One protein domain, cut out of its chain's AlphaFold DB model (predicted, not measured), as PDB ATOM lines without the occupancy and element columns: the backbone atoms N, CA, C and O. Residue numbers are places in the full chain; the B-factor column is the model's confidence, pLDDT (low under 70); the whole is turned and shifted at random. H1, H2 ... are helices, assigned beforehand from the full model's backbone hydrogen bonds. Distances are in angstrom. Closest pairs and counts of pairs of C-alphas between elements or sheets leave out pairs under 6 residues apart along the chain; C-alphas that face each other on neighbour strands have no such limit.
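This is residues 108 to 170 of the 170 residues of an uncharacterized protein of Thermoprotei archaeon (UniProt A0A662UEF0). H1, the longest helix, and H3 make a loosely joined V, meeting near the first residues of H1 and the last of H3, and the short helix H2 sits at the V's open side, folded against H3 as a helical hairpin. Past the end of H3 the chain turns away, and the short last helix, H4, lies off this three-helix group, apart from each of its helices. The printed part has 63 residues, with four named helices, H1, H2, H3 and H4 along the chain, and no named strand; the class is all helix. The whole is compact, with a radius of gyration of the C-alphas of 11.6 A and spans of 31 by 27 by 19 A.

H1, residues 108 to 122, only just touches H3, residues 142 to 153, with 3 pairs of C-alphas within 8 A, by its residues 109 to 112 and residues 148 to 152 of H3. Their closest C-alphas, those of Glu 109 and Val 152, are 6.2 A apart, and the two helices run opposite ways at a steep tilt of 46 degrees. With residues 116 to 120 alone, H1 also only just touches H2, residues 130 to 136, again with 3 pairs of C-alphas within 8 A. The closest C-alphas of H1 and H2, those of Arg 120 and Leu 133, are 7.3 A apart, at a shallow tilt of 26 degrees, the same way. H2 and H3 form a helical hairpin and touch with 9 pairs of C-alphas within 8 A. Their closest C-alphas, those of Pro 130 and Ala 145, are 4.8 A apart, and they run opposite ways at a shallow tilt of 20 degrees. The helix packing is only just mostly aligned, with 2 of these 3 touching pairs at a shallow tilt. H4, residues 162 to 168, is apart from H1 and H2, and only just apart from H3, with the closest C-alphas 8.1 A apart. In H1, H2 and H3 every O i to N i+4 pair is within hydrogen-bond range; in H4 it is 1 of 3, beside 3 of 4 O i to N i+3 pairs.

H1 begins at C-alpha 108 (22.361, 8.136, -17.821) and is 20.9 A long from first to last C-alpha. H3 is 15.7 A long and ends at C-alpha 153 (14.751, 4.822, -7.831). H2 is 10.0 A long and H4 10.3 A, ending at C-alpha 168 (5.382, 5.935, -1.092).

The two C-alphas farthest apart, those of Arg 122 and Asp 159, are 31.3 A apart. The printed part has no cut, and it ends at residue 170, the chain's last. The link from H2 to H3 is tight, and those from H1 to H2 and from H3 to H4 are short. Mean pLDDT of the printed part is 73.4; residues 154 to 170 are under 70, and H4 has a mean of 51.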
ATOM      1  N   ILE A 108      23.613   7.362 -17.719       70.06
ATOM      2  CA  ILE A 108      22.361   8.136 -17.821       70.06
ATOM      3  C   ILE A 108      21.917   8.696 -16.461       70.06
ATOM      4  O   ILE A 108      21.452   9.831 -16.387       70.06
ATOM      5  N   GLU A 109      22.125   7.960 -15.367       74.12
ATOM      6  CA  GLU A 109      21.752   8.391 -14.010       74.12
ATOM      7  C   GLU A 109      22.530   9.637 -13.573       74.12
ATOM      8  O   GLU A 109      21.991  10.527 -12.915       74.12
ATOM      9  N   LYS A 110      23.797   9.747 -13.993       76.75
ATOM     10  CA  LYS A 110      24.635  10.920 -13.716       76.75
ATOM     11  C   LYS A 110      24.116  12.146 -14.455       76.75
ATOM     12  O   LYS A 110      24.089  13.239 -13.891       76.75
ATOM     13  N   THR A 111      23.687  11.967 -15.702       74.19
ATOM     14  CA  THR A 111      23.082  13.033 -16.507       74.19
ATOM     15  C   THR A 111      21.746  13.472 -15.915       74.19
ATOM     16  O   THR A 111      21.527  14.669 -15.735       74.19
ATOM     17  N   LEU A 112      20.896  12.521 -15.520       81.38
ATOM     18  CA  LEU A 112      19.626  12.796 -14.849       81.38
ATOM     19  C   LEU A 112      19.828  13.537 -13.527       81.38
ATOM     20  O   LEU A 112      19.136  14.520 -13.274       81.38
ATOM     21  N   ARG A 113      20.810  13.139 -12.705       82.88
ATOM     22  CA  ARG A 113      21.143  13.858 -11.466       82.88
ATOM     23  C   ARG A 113      21.613  15.282 -11.728       82.88
ATOM     24  O   ARG A 113      21.178  16.190 -11.031       82.88
ATOM     25  N   LYS A 114      22.473  15.499 -12.723       82.25
ATOM     26  CA  LYS A 114      22.909  16.855 -13.089       82.25
ATOM     27  C   LYS A 114      21.731  17.724 -13.517       82.25
ATOM     28  O   LYS A 114      21.608  18.850 -13.048       82.25
ATOM     29  N   LEU A 115      20.857  17.187 -14.367       80.88
ATOM     30  CA  LEU A 115      19.664  17.896 -14.816       80.88
ATOM     31  C   LEU A 115      18.721  18.195 -13.644       80.88
ATOM     32  O   LEU A 115      18.213  19.304 -13.539       80.88
ATOM     33  N   TYR A 116      18.550  17.249 -12.722       84.50
ATOM     34  CA  TYR A 116      17.758  17.443 -11.512       84.50
ATOM     35  C   TYR A 116      18.289  18.579 -10.629       84.50
ATOM     36  O   TYR A 116      17.519  19.446 -10.217       84.50
ATOM     37  N   LEU A 117      19.599  18.609 -10.371       84.38
ATOM     38  CA  LEU A 117      20.233  19.675  -9.589       84.38
ATOM     39  C   LEU A 117      20.102  21.037 -10.280       84.38
ATOM     40  O   LEU A 117      19.755  22.021  -9.635       84.38
ATOM     41  N   PHE A 118      20.289  21.076 -11.599       82.31
ATOM     42  CA  PHE A 118      20.088  22.288 -12.386       82.31
ATOM     43  C   PHE A 118      18.641  22.800 -12.304       82.31
ATOM     44  O   PHE A 118      18.405  23.996 -12.137       82.31
ATOM     45  N   LEU A 119      17.655  21.904 -12.388       83.31
ATOM     46  CA  LEU A 119      16.247  22.276 -12.251       83.31
ATOM     47  C   LEU A 119      15.945  22.777 -10.830       83.31
ATOM     48  O   LEU A 119      15.263  23.785 -10.677       83.31
ATOM     49  N   ARG A 120      16.496  22.146  -9.788       84.50
ATOM     50  CA  ARG A 120      16.373  22.628  -8.401       84.50
ATOM     51  C   ARG A 120      16.879  24.057  -8.231       84.50
ATOM     52  O   ARG A 120      16.200  24.869  -7.609       84.50
ATOM     53  N   GLU A 121      18.027  24.372  -8.816       82.44
ATOM     54  CA  GLU A 121      18.593  25.721  -8.788       82.44
ATOM     55  C   GLU A 121      17.713  26.716  -9.555       82.44
ATOM     56  O   GLU A 121      17.355  27.772  -9.030       82.44
ATOM     57  N   ARG A 122      17.259  26.337 -10.755       81.88
ATOM     58  CA  ARG A 122      16.384  27.160 -11.600       81.88
ATOM     59  C   ARG A 122      15.053  27.518 -10.935       81.88
ATOM     60  O   ARG A 122      14.552  28.617 -11.148       81.88
ATOM     61  N   TYR A 123      14.482  26.600 -10.160       82.81
ATOM     62  CA  TYR A 123      13.233  26.812  -9.422       82.81
ATOM     63  C   TYR A 123      13.465  27.236  -7.960       82.81
ATOM     64  O   TYR A 123      12.521  27.247  -7.173       82.81
ATOM     65  N   SER A 124      14.707  27.579  -7.595       82.81
ATOM     66  CA  SER A 124      15.110  28.018  -6.249       82.81
ATOM     67  C   SER A 124      14.658  27.077  -5.126       82.81
ATOM     68  O   SER A 124      14.388  27.512  -4.008       82.81
ATOM     69  N   CYS A 125      14.594  25.774  -5.408       76.25
ATOM     70  CA  CYS A 125      14.212  24.770  -4.432       76.25
ATOM     71  C   CYS A 125      15.328  23.756  -4.201       76.25
ATOM     72  O   CYS A 125      15.459  22.754  -4.900       76.25
ATOM     73  N   VAL A 126      16.113  24.000  -3.152       73.12
ATOM     74  CA  VAL A 126      17.295  23.197  -2.806       73.12
ATOM     75  C   VAL A 126      16.921  21.780  -2.347       73.12
ATOM     76  O   VAL A 126      17.667  20.831  -2.582       73.12
ATOM     77  N   ARG A 127      15.750  21.619  -1.715       73.75
ATOM     78  CA  ARG A 127      15.312  20.354  -1.096       73.75
ATOM     79  C   ARG A 127      14.146  19.663  -1.802       73.75
ATOM     80  O   ARG A 127      13.769  18.584  -1.367       73.75
ATOM     81  N   CYS A 128      13.619  20.225  -2.890       77.94
ATOM     82  CA  CYS A 128      12.421  19.675  -3.526       77.94
ATOM     83  C   CYS A 128      12.668  18.290  -4.102       77.94
ATOM     84  O   CYS A 128      13.618  18.118  -4.868       77.94
ATOM     85  N   THR A 129      11.806  17.318  -3.827       82.00
ATOM     86  CA  THR A 129      11.785  16.036  -4.556       82.00
ATOM     87  C   THR A 129      11.463  16.251  -6.046       82.00
ATOM     88  O   THR A 129      10.983  17.326  -6.420       82.00
ATOM     89  N   PRO A 130      11.737  15.287  -6.949       82.56
ATOM     90  CA  PRO A 130      11.364  15.426  -8.358       82.56
ATOM     91  C   PRO A 130       9.869  15.731  -8.537       82.56
ATOM     92  O   PRO A 130       9.537  16.601  -9.336       82.56
ATOM     93  N   ARG A 131       8.986  15.110  -7.737       82.31
ATOM     94  CA  ARG A 131       7.531  15.372  -7.721       82.31
ATOM     95  C   ARG A 131       7.169  16.759  -7.211       82.31
ATOM     96  O   ARG A 131       6.344  17.435  -7.819       82.31
ATOM     97  N   GLU A 132       7.813  17.229  -6.148       82.44
ATOM     98  CA  GLU A 132       7.624  18.608  -5.680       82.44
ATOM     99  C   GLU A 132       8.082  19.623  -6.734       82.44
ATOM    100  O   GLU A 132       7.438  20.651  -6.937       82.44
ATOM    101  N   LEU A 133       9.134  19.304  -7.492       84.44
ATOM    102  CA  LEU A 133       9.575  20.112  -8.627       84.44
ATOM    103  C   LEU A 133       8.504  20.208  -9.726       84.44
ATOM    104  O   LEU A 133       8.390  21.240 -10.390       84.44
ATOM    105  N   VAL A 134       7.688  19.165  -9.913       85.81
ATOM    106  CA  VAL A 134       6.528  19.200 -10.821       85.81
ATOM    107  C   VAL A 134       5.493  20.206 -10.331       85.81
ATOM    108  O   VAL A 134       5.008  21.010 -11.127       85.81
ATOM    109  N   ALA A 135       5.198  20.218  -9.029       82.81
ATOM    110  CA  ALA A 135       4.262  21.174  -8.442       82.81
ATOM    111  C   ALA A 135       4.753  22.623  -8.615       82.81
ATOM    112  O   ALA A 135       3.999  23.489  -9.061       82.81
ATOM    113  N   VAL A 136       6.045  22.874  -8.369       83.12
ATOM    114  CA  VAL A 136       6.661  24.204  -8.533       83.12
ATOM    115  C   VAL A 136       6.711  24.636 -10.004       83.12
ATOM    116  O   VAL A 136       6.494  25.803 -10.328       83.12
ATOM    117  N   SER A 137       6.935  23.693 -10.919       81.31
ATOM    118  CA  SER A 137       6.962  23.946 -12.366       81.31
ATOM    119  C   SER A 137       5.582  23.929 -13.035       81.31
ATOM    120  O   SER A 137       5.506  24.005 -14.262       81.31
ATOM    121  N   ARG A 138       4.492  23.843 -12.255       82.06
ATOM    122  CA  ARG A 138       3.105  23.764 -12.752       82.06
ATOM    123  C   ARG A 138       2.897  22.636 -13.774       82.06
ATOM    124  O   ARG A 138       2.216  22.818 -14.777       82.06
ATOM    125  N   GLY A 139       3.512  21.478 -13.539       79.56
ATOM    126  CA  GLY A 139       3.347  20.288 -14.377       79.56
ATOM    127  C   GLY A 139       4.362  20.133 -15.512       79.56
ATOM    128  O   GLY A 139       4.467  19.042 -16.067       79.56
ATOM    129  N   ALA A 140       5.160  21.158 -15.833       80.75
ATOM    130  CA  ALA A 140       6.087  21.109 -16.972       80.75
ATOM    131  C   ALA A 140       7.153  20.002 -16.854       80.75
ATOM    132  O   ALA A 140       7.662  19.513 -17.860       80.75
ATOM    133  N   LEU A 141       7.480  19.590 -15.625       83.94
ATOM    134  CA  LEU A 141       8.488  18.569 -15.342       83.94
ATOM    135  C   LEU A 141       7.899  17.192 -15.008       83.94
ATOM    136  O   LEU A 141       8.634  16.334 -14.525       83.94
ATOM    137  N   ALA A 142       6.606  16.952 -15.259       81.88
ATOM    138  CA  ALA A 142       5.943  15.694 -14.897       81.88
ATOM    139  C   ALA A 142       6.647  14.460 -15.488       81.88
ATOM    140  O   ALA A 142       7.025  13.549 -14.754       81.88
ATOM    141  N   LEU A 143       6.925  14.485 -16.796       81.69
ATOM    142  CA  LEU A 143       7.648  13.407 -17.482       81.69
ATOM    143  C   LEU A 143       9.080  13.244 -16.963       81.69
ATOM    144  O   LEU A 143       9.585  12.131 -16.859       81.69
ATOM    145  N   PHE A 144       9.743  14.351 -16.620       84.25
ATOM    146  CA  PHE A 144      11.089  14.299 -16.058       84.25
ATOM    147  C   PHE A 144      11.091  13.610 -14.690       84.25
ATOM    148  O   PHE A 144      11.942  12.756 -14.451       84.25
ATOM    149  N   ALA A 145      10.140  13.947 -13.816       85.31
ATOM    150  CA  ALA A 145      10.016  13.319 -12.508       85.31
ATOM    151  C   ALA A 145       9.747  11.814 -12.636       85.31
ATOM    152  O   ALA A 145      10.441  11.025 -12.004       85.31
ATOM    153  N   GLU A 146       8.829  11.408 -13.515       83.56
ATOM    154  CA  GLU A 146       8.518   9.993 -13.747       83.56
ATOM    155  C   GLU A 146       9.736   9.204 -14.254       83.56
ATOM    156  O   GLU A 146      10.074   8.143 -13.726       83.56
ATOM    157  N   VAL A 147      10.445   9.743 -15.251       80.94
ATOM    158  CA  VAL A 147      11.651   9.116 -15.809       80.94
ATOM    159  C   VAL A 147      12.770   9.051 -14.769       80.94
ATOM    160  O   VAL A 147      13.449   8.028 -14.661       80.94
ATOM    161  N   TYR A 148      12.958  10.118 -13.990       84.12
ATOM    162  CA  TYR A 148      13.959  10.160 -12.929       84.12
ATOM    163  C   TYR A 148      13.676   9.095 -11.869       84.12
ATOM    164  O   TYR A 148      14.562   8.307 -11.551       84.12
ATOM    165  N   GLU A 149      12.442   9.012 -11.369       82.69
ATOM    166  CA  GLU A 149      12.056   8.011 -10.375       82.69
ATOM    167  C   GLU A 149      12.199   6.591 -10.920       82.69
ATOM    168  O   GLU A 149      12.802   5.739 -10.274       82.69
ATOM    169  N   LYS A 150      11.733   6.326 -12.140       81.31
ATOM    170  CA  LYS A 150      11.804   4.986 -12.733       81.31
ATOM    171  C   LYS A 150      13.239   4.505 -12.952       81.31
ATOM    172  O   LYS A 150      13.522   3.325 -12.768       81.31
ATOM    173  N   ILE A 151      14.138   5.396 -13.362       76.62
ATOM    174  CA  ILE A 151      15.522   5.032 -13.699       76.62
ATOM    175  C   ILE A 151      16.419   5.039 -12.461       76.62
ATOM    176  O   ILE A 151      17.229   4.129 -12.298       76.62
ATOM    177  N   VAL A 152      16.295   6.061 -11.611       76.12
ATOM    178  CA  VAL A 152      17.173   6.262 -10.451       76.12
ATOM    179  C   VAL A 152      16.655   5.501  -9.233       76.12
ATOM    180  O   VAL A 152      17.446   4.858  -8.547       76.12
ATOM    181  N   TYR A 153      15.346   5.527  -8.972       73.44
ATOM    182  CA  TYR A 153      14.751   4.822  -7.831       73.44
ATOM    183  C   TYR A 153      14.256   3.420  -8.196       73.44
ATOM    184  O   TYR A 153      14.414   2.506  -7.399       73.44
ATOM    185  N   GLY A 154      13.753   3.203  -9.414       67.75
ATOM    186  CA  GLY A 154      13.234   1.897  -9.845       67.75
ATOM    187  C   GLY A 154      14.281   0.782  -9.964       67.75
ATOM    188  O   GLY A 154      13.913  -0.385 -10.077       67.75
ATOM    189  N   LYS A 155      15.580   1.105  -9.920       62.28
ATOM    190  CA  LYS A 155      16.663   0.109  -9.871       62.28
ATOM    191  C   LYS A 155      17.008  -0.379  -8.463       62.28
ATOM    192  O   LYS A 155      17.767  -1.339  -8.354       62.28
ATOM    193  N   ARG A 156      16.500   0.259  -7.405       57.72
ATOM    194  CA  ARG A 156      16.724  -0.177  -6.021       57.72
ATOM    195  C   ARG A 156      15.424  -0.655  -5.404       57.72
ATOM    196  O   ARG A 156      14.356  -0.106  -5.668       57.72
ATOM    197  N   SER A 157      15.526  -1.690  -4.577       53.38
ATOM    198  CA  SER A 157      14.405  -2.104  -3.748       53.38
ATOM    199  C   SER A 157      14.037  -0.940  -2.802       53.38
ATOM    200  O   SER A 157      14.936  -0.262  -2.297       53.38
ATOM    201  N   PRO A 158      12.743  -0.658  -2.560       53.41
ATOM    202  CA  PRO A 158      12.313   0.415  -1.653       53.41
ATOM    203  C   PRO A 158      12.911   0.296  -0.242       53.41
ATOM    204  O   PRO A 158      13.031   1.291   0.470       53.41
ATOM    205  N   ASP A 159      13.315  -0.917   0.141       54.94
ATOM    206  CA  ASP A 159      13.915  -1.242   1.432       54.94
ATOM    207  C   ASP A 159      15.373  -0.759   1.572       54.94
ATOM    208  O   ASP A 159      15.866  -0.602   2.686       54.94
ATOM    209  N   GLU A 160      16.061  -0.453   0.465       50.78
ATOM    210  CA  GLU A 160      17.437   0.071   0.469       50.78
ATOM    211  C   GLU A 160      17.511   1.598   0.623       50.78
ATOM    212  O   GLU A 160      18.597   2.152   0.816       50.78
ATOM    213  N   VAL A 161      16.376   2.302   0.530       53.16
ATOM    214  CA  VAL A 161      16.315   3.765   0.635       53.16
ATOM    215  C   VAL A 161      15.155   4.162   1.558       53.16
ATOM    216  O   VAL A 161      14.041   4.397   1.089       53.16
ATOM    217  N   PRO A 162      15.389   4.292   2.879       50.62
ATOM    218  CA  PRO A 162      14.332   4.558   3.866       50.62
ATOM    219  C   PRO A 162      13.595   5.892   3.648       50.62
ATOM    220  O   PRO A 162      12.492   6.092   4.155       50.62
ATOM    221  N   GLU A 163      14.176   6.808   2.875       52.38
ATOM    222  CA  GLU A 163      13.553   8.072   2.466       52.38
ATOM    223  C   GLU A 163      12.487   7.877   1.378       52.38
ATOM    224  O   GLU A 163      11.499   8.605   1.364       52.38
ATOM    225  N   LEU A 164      12.637   6.865   0.515       47.88
ATOM    226  CA  LEU A 164      11.671   6.538  -0.537       47.88
ATOM    227  C   LEU A 164      10.377   5.967   0.058       47.88
ATOM    228  O   LEU A 164       9.285   6.279  -0.413       47.88
ATOM    229  N   ARG A 165      10.493   5.193   1.147       49.12
ATOM    230  CA  ARG A 165       9.347   4.640   1.882       49.12
ATOM    231  C   ARG A 165       8.401   5.739   2.377       49.12
ATOM    232  O   ARG A 165       7.195   5.620   2.216       49.12
ATOM    233  N   LYS A 166       8.951   6.850   2.877       54.56
ATOM    234  CA  LYS A 166       8.164   7.999   3.362       54.56
ATOM    235  C   LYS A 166       7.366   8.706   2.264       54.56
ATOM    236  O   LYS A 166       6.365   9.329   2.577       54.56
ATOM    237  N   VAL A 167       7.820   8.626   1.012       54.53
ATOM    238  CA  VAL A 167       7.157   9.234  -0.156       54.53
ATOM    239  C   VAL A 167       6.140   8.275  -0.790       54.53
ATOM    240  O   VAL A 167       5.187   8.717  -1.416       54.53
ATOM    241  N   LEU A 168       6.331   6.962  -0.638       50.66
ATOM    242  CA  LEU A 168       5.382   5.935  -1.092       50.66
ATOM    243  C   LEU A 168       4.192   5.754  -0.138       50.66
ATOM    244  O   LEU A 168       3.132   5.316  -0.573       50.66
ATOM    245  N   GLU A 169       4.372   6.068   1.146       49.19
ATOM    246  CA  GLU A 169       3.324   5.995   2.175       49.19
ATOM    247  C   GLU A 169       2.507   7.299   2.324       49.19
ATOM    248  O   GLU A 169       1.540   7.313   3.087       49.19
ATOM    249  N   SER A 170       2.871   8.379   1.615       41.97
ATOM    250  CA  SER A 170       2.186   9.689   1.616       41.97
ATOM    251  C   SER A 170       1.312   9.901   0.386       41.97
ATOM    252  O   SER A 170       0.171  10.384   0.552       41.97
TER     253      SER A 170